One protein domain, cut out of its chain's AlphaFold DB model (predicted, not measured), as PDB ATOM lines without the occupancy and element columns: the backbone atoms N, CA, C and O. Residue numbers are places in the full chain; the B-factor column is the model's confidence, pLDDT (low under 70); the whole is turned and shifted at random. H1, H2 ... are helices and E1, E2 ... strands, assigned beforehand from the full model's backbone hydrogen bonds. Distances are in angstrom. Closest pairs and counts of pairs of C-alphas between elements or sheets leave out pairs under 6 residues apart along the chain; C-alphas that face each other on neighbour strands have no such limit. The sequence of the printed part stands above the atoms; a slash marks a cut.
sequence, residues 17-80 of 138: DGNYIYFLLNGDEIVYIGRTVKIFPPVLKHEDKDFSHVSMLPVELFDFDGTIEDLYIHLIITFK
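Overview. This is residues 17 to 80 of the 138 residues of an uncharacterized protein of Parageobacillus thermoglucosidasius (UniProt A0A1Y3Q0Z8). What is the shape? One helix, H3, packs over one face of a small antiparallel sheet, order E2 E1 E3, in two layers; short H1 and H2 graze the sheet. What is printed? 64 residues, class mixed, run E1, E2, H1, E3, H2, H3: compact, radius of gyration of the C-alphas 11.6 A, spans 32 by 26 by 16 A.

Arrangement. How do strands pair? E1, residues 20 to 26, and E2, residues 29 to 36, form a hairpin; N 22 and O 34 are 2.9 A apart, within hydrogen-bond range. E3, residues 53 to 58, is antiparallel to E1, with N 23 and O 55 at 2.8 A. Where are the helices? H1, residues 43 to 46, and H2, residues 59 to 62, only graze the sheet. H3, residues 68 to 79, runs along E2, 9 degrees on the local plane; the closest C-alphas, Ile 33 and Ile 76, are 6.7 A apart. Every O i to N i+4 pair in H3 is within hydrogen-bond range; H1 and H2 are too short for one.

Along the chain. Where does E1 begin? C-alpha 20 is at (161.008, 140.260, 129.388). Where does H3 end? C-alpha 79 is at (144.509, 136.669, 131.730), 16.5 A from C-alpha 68.

Size, cuts and confidence. Is it cut? The printed part has no cut and no long link. Where is pLDDT under 70? At residues 39, 41 and 42.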
ATOM      1  N   ASP A  17     170.418 140.931 126.756       80.56
ATOM      2  CA  ASP A  17     169.798 140.864 128.079       80.56
ATOM      3  C   ASP A  17     168.853 142.061 128.280       80.56
ATOM      4  O   ASP A  17     169.056 143.140 127.715       80.56
ATOM      5  N   GLY A  18     167.798 141.866 129.065       87.19
ATOM      6  CA  GLY A  18     166.739 142.860 129.226       87.19
ATOM      7  C   GLY A  18     165.567 142.312 130.025       87.19
ATOM      8  O   GLY A  18     165.540 141.132 130.352       87.19
ATOM      9  N   ASN A  19     164.598 143.160 130.359       90.56
ATOM     10  CA  ASN A  19     163.400 142.715 131.063       90.56
ATOM     11  C   ASN A  19     162.374 142.185 130.064       90.56
ATOM     12  O   ASN A  19     161.930 142.909 129.175       90.56
ATOM     13  N   TYR A  20     161.969 140.932 130.248       91.62
ATOM     14  CA  TYR A  20     161.008 140.260 129.388       91.62
ATOM     15  C   TYR A  20     159.864 139.666 130.198       91.62
ATOM     16  O   TYR A  20     160.068 139.119 131.287       91.62
ATOM     17  N   ILE A  21     158.675 139.698 129.602       94.00
ATOM     18  CA  ILE A  21     157.546 138.864 129.999       94.00
ATOM     19  C   ILE A  21     157.445 137.715 129.002       94.00
ATOM     20  O   ILE A  21     157.492 137.928 127.789       94.00
ATOM     21  N   TYR A  22     157.320 136.493 129.509       94.00
ATOM     22  CA  TYR A  22     157.062 135.319 128.688       94.00
ATOM     23  C   TYR A  22     155.721 134.687 129.039       94.00
ATOM     24  O   TYR A  22     155.281 134.697 130.189       94.00
ATOM     25  N   PHE A  23     155.107 134.106 128.021       95.56
ATOM     26  CA  PHE A  23     153.811 133.456 128.055       95.56
ATOM     27  C   PHE A  23     154.025 132.018 127.607       95.56
ATOM     28  O   PHE A  23     154.600 131.791 126.543       95.56
ATOM     29  N   LEU A  24     153.591 131.054 128.415       96.12
ATOM     30  CA  LEU A  24     153.443 129.678 127.951       96.12
ATOM     31  C   LEU A  24     152.028 129.538 127.412       96.12
ATOM     32  O   LEU A  24     151.080 129.952 128.086       96.12
ATOM     33  N   LEU A  25     151.898 128.965 126.220       97.00
ATOM     34  CA  LEU A  25     150.616 128.811 125.550       97.00
ATOM     35  C   LEU A  25     150.322 127.349 125.241       97.00
ATOM     36  O   LEU A  25     151.213 126.615 124.807       97.00
ATOM     37  N   ASN A  26     149.068 126.941 125.418       96.44
ATOM     38  CA  ASN A  26     148.551 125.696 124.861       96.44
ATOM     39  C   ASN A  26     147.565 126.030 123.732       96.44
ATOM     40  O   ASN A  26     146.433 126.438 123.986       96.44
ATOM     41  N   GLY A  27     148.035 125.935 122.484       94.44
ATOM     42  CA  GLY A  27     147.348 126.557 121.352       94.44
ATOM     43  C   GLY A  27     147.340 128.078 121.524       94.44
ATOM     44  O   GLY A  27     148.402 128.668 121.713       94.44
ATOM     45  N   ASP A  28     146.151 128.681 121.522       95.19
ATOM     46  CA  ASP A  28     145.953 130.128 121.700       95.19
ATOM     47  C   ASP A  28     145.721 130.541 123.170       95.19
ATOM     48  O   ASP A  28     145.647 131.728 123.487       95.19
ATOM     49  N   GLU A  29     145.598 129.580 124.096       97.25
ATOM     50  CA  GLU A  29     145.357 129.860 125.516       97.25
ATOM     51  C   GLU A  29     146.669 130.192 126.240       97.25
ATOM     52  O   GLU A  29     147.593 129.378 126.264       97.25
ATOM     53  N   ILE A  30     146.730 131.342 126.917       98.00
ATOM     54  CA  ILE A  30     147.822 131.667 127.845       98.00
ATOM     55  C   ILE A  30     147.636 130.851 129.129       98.00
ATOM     56  O   ILE A  30     146.768 131.143 129.951       98.00
ATOM     57  N   VAL A  31     148.494 129.853 129.340       97.56
ATOM     58  CA  VAL A  31     148.406 128.943 130.494       97.56
ATOM     59  C   VAL A  31     149.322 129.335 131.650       97.56
ATOM     60  O   VAL A  31     149.089 128.911 132.783       97.56
ATOM     61  N   TYR A  32     150.350 130.142 131.385       96.81
ATOM     62  CA  TYR A  32     151.273 130.671 132.391       96.81
ATOM     63  C   TYR A  32     151.901 131.977 131.912       96.81
ATOM     64  O   TYR A  32     152.226 132.118 130.733       96.81
ATOM     65  N   ILE A  33     152.144 132.894 132.840       96.38
ATOM     66  CA  ILE A  33     152.896 134.127 132.608       96.38
ATOM     67  C   ILE A  33     154.059 134.154 133.588       96.38
ATOM     68  O   ILE A  33     153.878 133.937 134.786       96.38
ATOM     69  N   GLY A  34     155.252 134.452 133.085       93.75
ATOM     70  CA  GLY A  34     156.433 134.670 133.902       93.75
ATOM     71  C   GLY A  34     157.250 135.860 133.424       93.75
ATOM     72  O   GLY A  34     157.007 136.432 132.365       93.75
ATOM     73  N   ARG A  35     158.260 136.219 134.216       92.00
ATOM     74  CA  ARG A  35     159.221 137.274 133.887       92.00
ATOM     75  C   ARG A  35     160.649 136.760 133.953       92.00
ATOM     76  O   ARG A  35     160.949 135.842 134.720       92.00
ATOM     77  N   THR A  36     161.529 137.343 133.156       89.38
ATOM     78  CA  THR A  36     162.943 136.971 133.103       89.38
ATOM     79  C   THR A  36     163.793 138.166 132.686       89.38
ATOM     80  O   THR A  36     163.327 139.038 131.961       89.38
ATOM     81  N   VAL A  37     165.046 138.185 133.143       87.69
ATOM     82  CA  VAL A  37     166.076 139.119 132.652       87.69
ATOM     83  C   VAL A  37     166.908 138.529 131.500       87.69
ATOM     84  O   VAL A  37     167.774 139.186 130.931       87.69
ATOM     85  N   LYS A  38     166.677 137.246 131.195       79.25
ATOM     86  CA  LYS A  38     167.390 136.459 130.181       79.25
ATOM     87  C   LYS A  38     166.514 136.264 128.951       79.25
ATOM     88  O   LYS A  38     165.330 135.980 129.109       79.25
ATOM     89  N   ILE A  39     167.117 136.287 127.763       68.50
ATOM     90  CA  ILE A  39     166.394 136.200 126.483       68.50
ATOM     91  C   ILE A  39     165.701 134.865 126.207       68.50
ATOM     92  O   ILE A  39     164.813 134.788 125.367       68.50
ATOM     93  N   PHE A  40     166.104 133.802 126.894       72.25
ATOM     94  CA  PHE A  40     165.379 132.545 126.839       72.25
ATOM     95  C   PHE A  40     164.799 132.265 128.216       72.25
ATOM     96  O   PHE A  40     165.569 132.061 129.167       72.25
ATOM     97  N   PRO A  41     163.461 132.249 128.355       65.00
ATOM     98  CA  PRO A  41     162.874 131.705 129.555       65.00
ATOM     99  C   PRO A  41     163.330 130.249 129.639       65.00
ATOM    100  O   PRO A  41     163.455 129.573 128.614       65.00
ATOM    101  N   PRO A  42     163.654 129.752 130.834       67.88
ATOM    102  CA  PRO A  42     164.114 128.388 130.988       67.88
ATOM    103  C   PRO A  42     162.916 127.451 130.798       67.88
ATOM    104  O   PRO A  42     162.340 126.991 131.773       67.88
ATOM    105  N   VAL A  43     162.538 127.185 129.545       74.44
ATOM    106  CA  VAL A  43     161.408 126.328 129.147       74.44
ATOM    107  C   VAL A  43     161.498 124.960 129.830       74.44
ATOM    108  O   VAL A  43     160.504 124.442 130.322       74.44
ATOM    109  N   LEU A  44     162.723 124.452 129.986       76.06
ATOM    110  CA  LEU A  44     163.040 123.221 130.717       76.06
ATOM    111  C   LEU A  44     162.663 123.248 132.210       76.06
ATOM    112  O   LEU A  44     162.620 122.211 132.846       76.06
ATOM    113  N   LYS A  45     162.396 124.410 132.812       84.88
ATOM    114  CA  LYS A  45     161.925 124.505 134.206       84.88
ATOM    115  C   LYS A  45     160.407 124.390 134.338       84.88
ATOM    116  O   LYS A  45     159.892 124.541 135.442       84.88
ATOM    117  N   HIS A  46     159.698 124.179 133.233       88.19
ATOM    118  CA  HIS A  46     158.242 124.109 133.186       88.19
ATOM    119  C   HIS A  46     157.742 122.717 132.779       88.19
ATOM    120  O   HIS A  46     156.661 122.600 132.217       88.19
ATOM    121  N   GLU A  47     158.509 121.661 133.070       88.81
ATOM    122  CA  GLU A  47     158.133 120.258 132.803       88.81
ATOM    123  C   GLU A  47     156.825 119.838 133.499       88.81
ATOM    124  O   GLU A  47     156.164 118.896 133.079       88.81
ATOM    125  N   ASP A  48     156.426 120.563 134.545       92.81
ATOM    126  CA  ASP A  48     155.175 120.386 135.280       92.81
ATOM    127  C   ASP A  48     153.948 121.005 134.580       92.81
ATOM    128  O   ASP A  48     152.836 120.918 135.103       92.81
ATOM    129  N   LYS A  49     154.130 121.669 133.431       94.25
ATOM    130  CA  LYS A  49     153.087 122.442 132.745       94.25
ATOM    131  C   LYS A  49     152.863 121.919 131.335       94.25
ATOM    132  O   LYS A  49     153.797 121.727 130.567       94.25
ATOM    133  N   ASP A  50     151.594 121.784 130.975       95.19
ATOM    134  CA  ASP A  50     151.173 121.484 129.606       95.19
ATOM    135  C   ASP A  50     151.080 122.767 128.762       95.19
ATOM    136  O   ASP A  50     150.191 123.598 128.986       95.19
ATOM    137  N   PHE A  51     152.019 122.932 127.829       95.44
ATOM    138  CA  PHE A  51     152.088 124.020 126.854       95.44
ATOM    139  C   PHE A  51     152.778 123.530 125.572       95.44
ATOM    140  O   PHE A  51     153.632 122.649 125.599       95.44
ATOM    141  N   SER A  52     152.424 124.132 124.441       95.00
ATOM    142  CA  SER A  52     152.986 123.829 123.121       95.00
ATOM    143  C   SER A  52     153.843 124.964 122.557       95.00
ATOM    144  O   SER A  52     154.667 124.725 121.678       95.00
ATOM    145  N   HIS A  53     153.681 126.191 123.065       93.69
ATOM    146  CA  HIS A  53     154.359 127.376 122.540       93.69
ATOM    147  C   HIS A  53     154.840 128.307 123.649       93.69
ATOM    148  O   HIS A  53     154.324 128.307 124.769       93.69
ATOM    149  N   VAL A  54     155.827 129.135 123.306       92.75
ATOM    150  CA  VAL A  54     156.330 130.207 124.163       92.75
ATOM    151  C   VAL A  54     156.372 131.498 123.363       92.75
ATOM    152  O   VAL A  54     157.045 131.575 122.335       92.75
ATOM    153  N   SER A  55     155.689 132.525 123.858       92.50
ATOM    154  CA  SER A  55     155.875 133.901 123.399       92.50
ATOM    155  C   SER A  55     156.707 134.649 124.425       92.50
ATOM    156  O   SER A  55     156.497 134.495 125.625       92.50
ATOM    157  N   MET A  56     157.648 135.472 123.973       90.69
ATOM    158  CA  MET A  56     158.425 136.332 124.858       90.69
ATOM    159  C   MET A  56     158.482 137.738 124.282       90.69
ATOM    160  O   MET A  56     158.838 137.921 123.120       90.69
ATOM    161  N   LEU A  57     158.125 138.717 125.106       90.94
ATOM    162  CA  LEU A  57     158.022 140.114 124.720       90.94
ATOM    163  C   LEU A  57     158.893 140.972 125.650       90.94
ATOM    164  O   LEU A  57     158.823 140.799 126.873       90.94
ATOM    165  N   PRO A  58     159.722 141.875 125.096       90.81
ATOM    166  CA  PRO A  58     160.352 142.931 125.874       90.81
ATOM    167  C   PRO A  58     159.293 143.753 126.612       90.81
ATOM    168  O   PRO A  58     158.233 144.039 126.049       90.81
ATOM    169  N   VAL A  59     159.577 144.147 127.853       92.19
ATOM    170  CA  VAL A  59     158.648 144.951 128.664       92.19
ATOM    171  C   VAL A  59     158.313 146.285 127.985       92.19
ATOM    172  O   VAL A  59     157.176 146.742 128.066       92.19
ATOM    173  N   GLU A  60     159.257 146.874 127.248       90.44
ATOM    174  CA  GLU A  60     159.061 148.132 126.523       90.44
ATOM    175  C   GLU A  60     157.984 148.081 125.425       90.44
ATOM    176  O   GLU A  60     157.532 149.130 124.978       90.44
ATOM    177  N   LEU A  61     157.537 146.893 124.994       92.69
ATOM    178  CA  LEU A  61     156.477 146.766 123.986       92.69
ATOM    179  C   LEU A  61     155.056 146.899 124.552       92.69
ATOM    180  O   LEU A  61     154.112 146.980 123.771       92.69
ATOM    181  N   PHE A  62     154.881 146.885 125.876       92.94
ATOM    182  CA  PHE A  62     153.553 146.880 126.500       92.94
ATOM    183  C   PHE A  62     152.929 148.271 126.671       92.94
ATOM    184  O   PHE A  62     151.766 148.333 127.056       92.94
ATOM    185  N   ASP A  63     153.679 149.350 126.412       90.12
ATOM    186  CA  ASP A  63     153.233 150.748 126.582       90.12
ATOM    187  C   ASP A  63     152.473 150.984 127.907       90.12
ATOM    188  O   ASP A  63     151.390 151.563 127.958       90.12
ATOM    189  N   PHE A  64     153.009 150.427 128.998       90.62
ATOM    190  CA  PHE A  64     152.355 150.405 130.305       90.62
ATOM    191  C   PHE A  64     152.923 151.495 131.218       90.62
ATOM    192  O   PHE A  64     154.122 151.502 131.506       90.62
ATOM    193  N   ASP A  65     152.056 152.377 131.718       89.25
ATOM    194  CA  ASP A  65     152.416 153.416 132.688       89.25
ATOM    195  C   ASP A  65     152.435 152.837 134.116       89.25
ATOM    196  O   ASP A  65     151.418 152.785 134.814       89.25
ATOM    197  N   GLY A  66     153.591 152.311 134.526       89.31
ATOM    198  CA  GLY A  66     153.801 151.732 135.852       89.31
ATOM    199  C   GLY A  66     155.116 150.964 135.970       89.31
ATOM    200  O   GLY A  66     155.975 151.012 135.090       89.31
ATOM    201  N   THR A  67     155.297 150.248 137.082       91.75
ATOM    202  CA  THR A  67     156.486 149.403 137.268       91.75
ATOM    203  C   THR A  67     156.362 148.072 136.516       91.75
ATOM    204  O   THR A  67     155.278 147.655 136.105       91.75
ATOM    205  N   ILE A  68     157.478 147.355 136.361       91.19
ATOM    206  CA  ILE A  68     157.493 146.012 135.753       91.19
ATOM    207  C   ILE A  68     156.671 145.029 136.598       91.19
ATOM    208  O   ILE A  68     155.991 144.148 136.070       91.19
ATOM    209  N   GLU A  69     156.734 145.175 137.918       92.25
ATOM    210  CA  GLU A  69     155.938 144.431 138.884       92.25
ATOM    211  C   GLU A  69     154.441 144.677 138.676       92.25
ATOM    212  O   GLU A  69     153.676 143.710 138.628       92.25
ATOM    213  N   ASP A  70     154.038 145.938 138.497       93.19
ATOM    214  CA  ASP A  70     152.644 146.307 138.241       93.19
ATOM    215  C   ASP A  70     152.146 145.719 136.922       93.19
ATOM    216  O   ASP A  70     151.072 145.117 136.899       93.19
ATOM    217  N   LEU A  71     152.944 145.813 135.850       94.94
ATOM    218  CA  LEU A  71     152.635 145.183 134.565       94.94
ATOM    219  C   LEU A  71     152.447 143.672 134.732       94.94
ATOM    220  O   LEU A  71     151.457 143.107 134.273       94.94
ATOM    221  N   TYR A  72     153.379 142.997 135.403       95.50
ATOM    222  CA  TYR A  72     153.322 141.546 135.563       95.50
ATOM    223  C   TYR A  72     152.082 141.099 136.350       95.50
ATOM    224  O   TYR A  72     151.386 140.168 135.941       95.50
ATOM    225  N   ILE A  73     151.765 141.789 137.449       96.12
ATOM    226  CA  ILE A  73     150.550 141.537 138.232       96.12
ATOM    227  C   ILE A  73     149.301 141.819 137.395       96.12
ATOM    228  O   ILE A  73     148.376 141.005 137.396       96.12
ATOM    229  N   HIS A  74     149.281 142.937 136.665       95.75
ATOM    230  CA  HIS A  74     148.181 143.310 135.785       95.75
ATOM    231  C   HIS A  74     147.898 142.207 134.759       95.75
ATOM    232  O   HIS A  74     146.761 141.761 134.644       95.75
ATOM    233  N   LEU A  75     148.929 141.692 134.085       97.19
ATOM    234  CA  LEU A  75     148.788 140.609 133.110       97.19
ATOM    235  C   LEU A  75     148.226 139.325 133.746       97.19
ATOM    236  O   LEU A  75     147.324 138.712 133.177       97.19
ATOM    237  N   ILE A  76     148.691 138.929 134.939       97.88
ATOM    238  CA  ILE A  76     148.156 137.741 135.632       97.88
ATOM    239  C   ILE A  76     146.681 137.927 136.010       97.88
ATOM    240  O   ILE A  76     145.881 137.015 135.808       97.88
ATOM    241  N   ILE A  77     146.303 139.093 136.542       96.56
ATOM    242  CA  ILE A  77     144.912 139.381 136.925       96.56
ATOM    243  C   ILE A  77     144.000 139.414 135.691       96.56
ATOM    244  O   ILE A  77     142.871 138.919 135.759       96.56
ATOM    245  N   THR A  78     144.486 139.964 134.577       96.19
ATOM    246  CA  THR A  78     143.742 140.084 133.318       96.19
ATOM    247  C   THR A  78     143.527 138.726 132.654       96.19
ATOM    248  O   THR A  78     142.391 138.382 132.333       96.19
ATOM    249  N   PHE A  79     144.586 137.932 132.475       97.00
ATOM    250  CA  PHE A  79     144.509 136.669 131.730       97.00
ATOM    251  C   PHE A  79     144.141 135.455 132.587       97.00
ATOM    252  O   PHE A  79     143.675 134.457 132.050       97.00
ATOM    253  N   LYS A  80     144.341 135.525 133.908       96.50
ATOM    254  CA  LYS A  80     144.074 134.438 134.872       96.50
ATOM    255  C   LYS A  80     144.592 133.057 134.424       96.50
ATOM    256  O   LYS A  80     143.848 132.078 134.486       96.50
TER     257      LYS A  80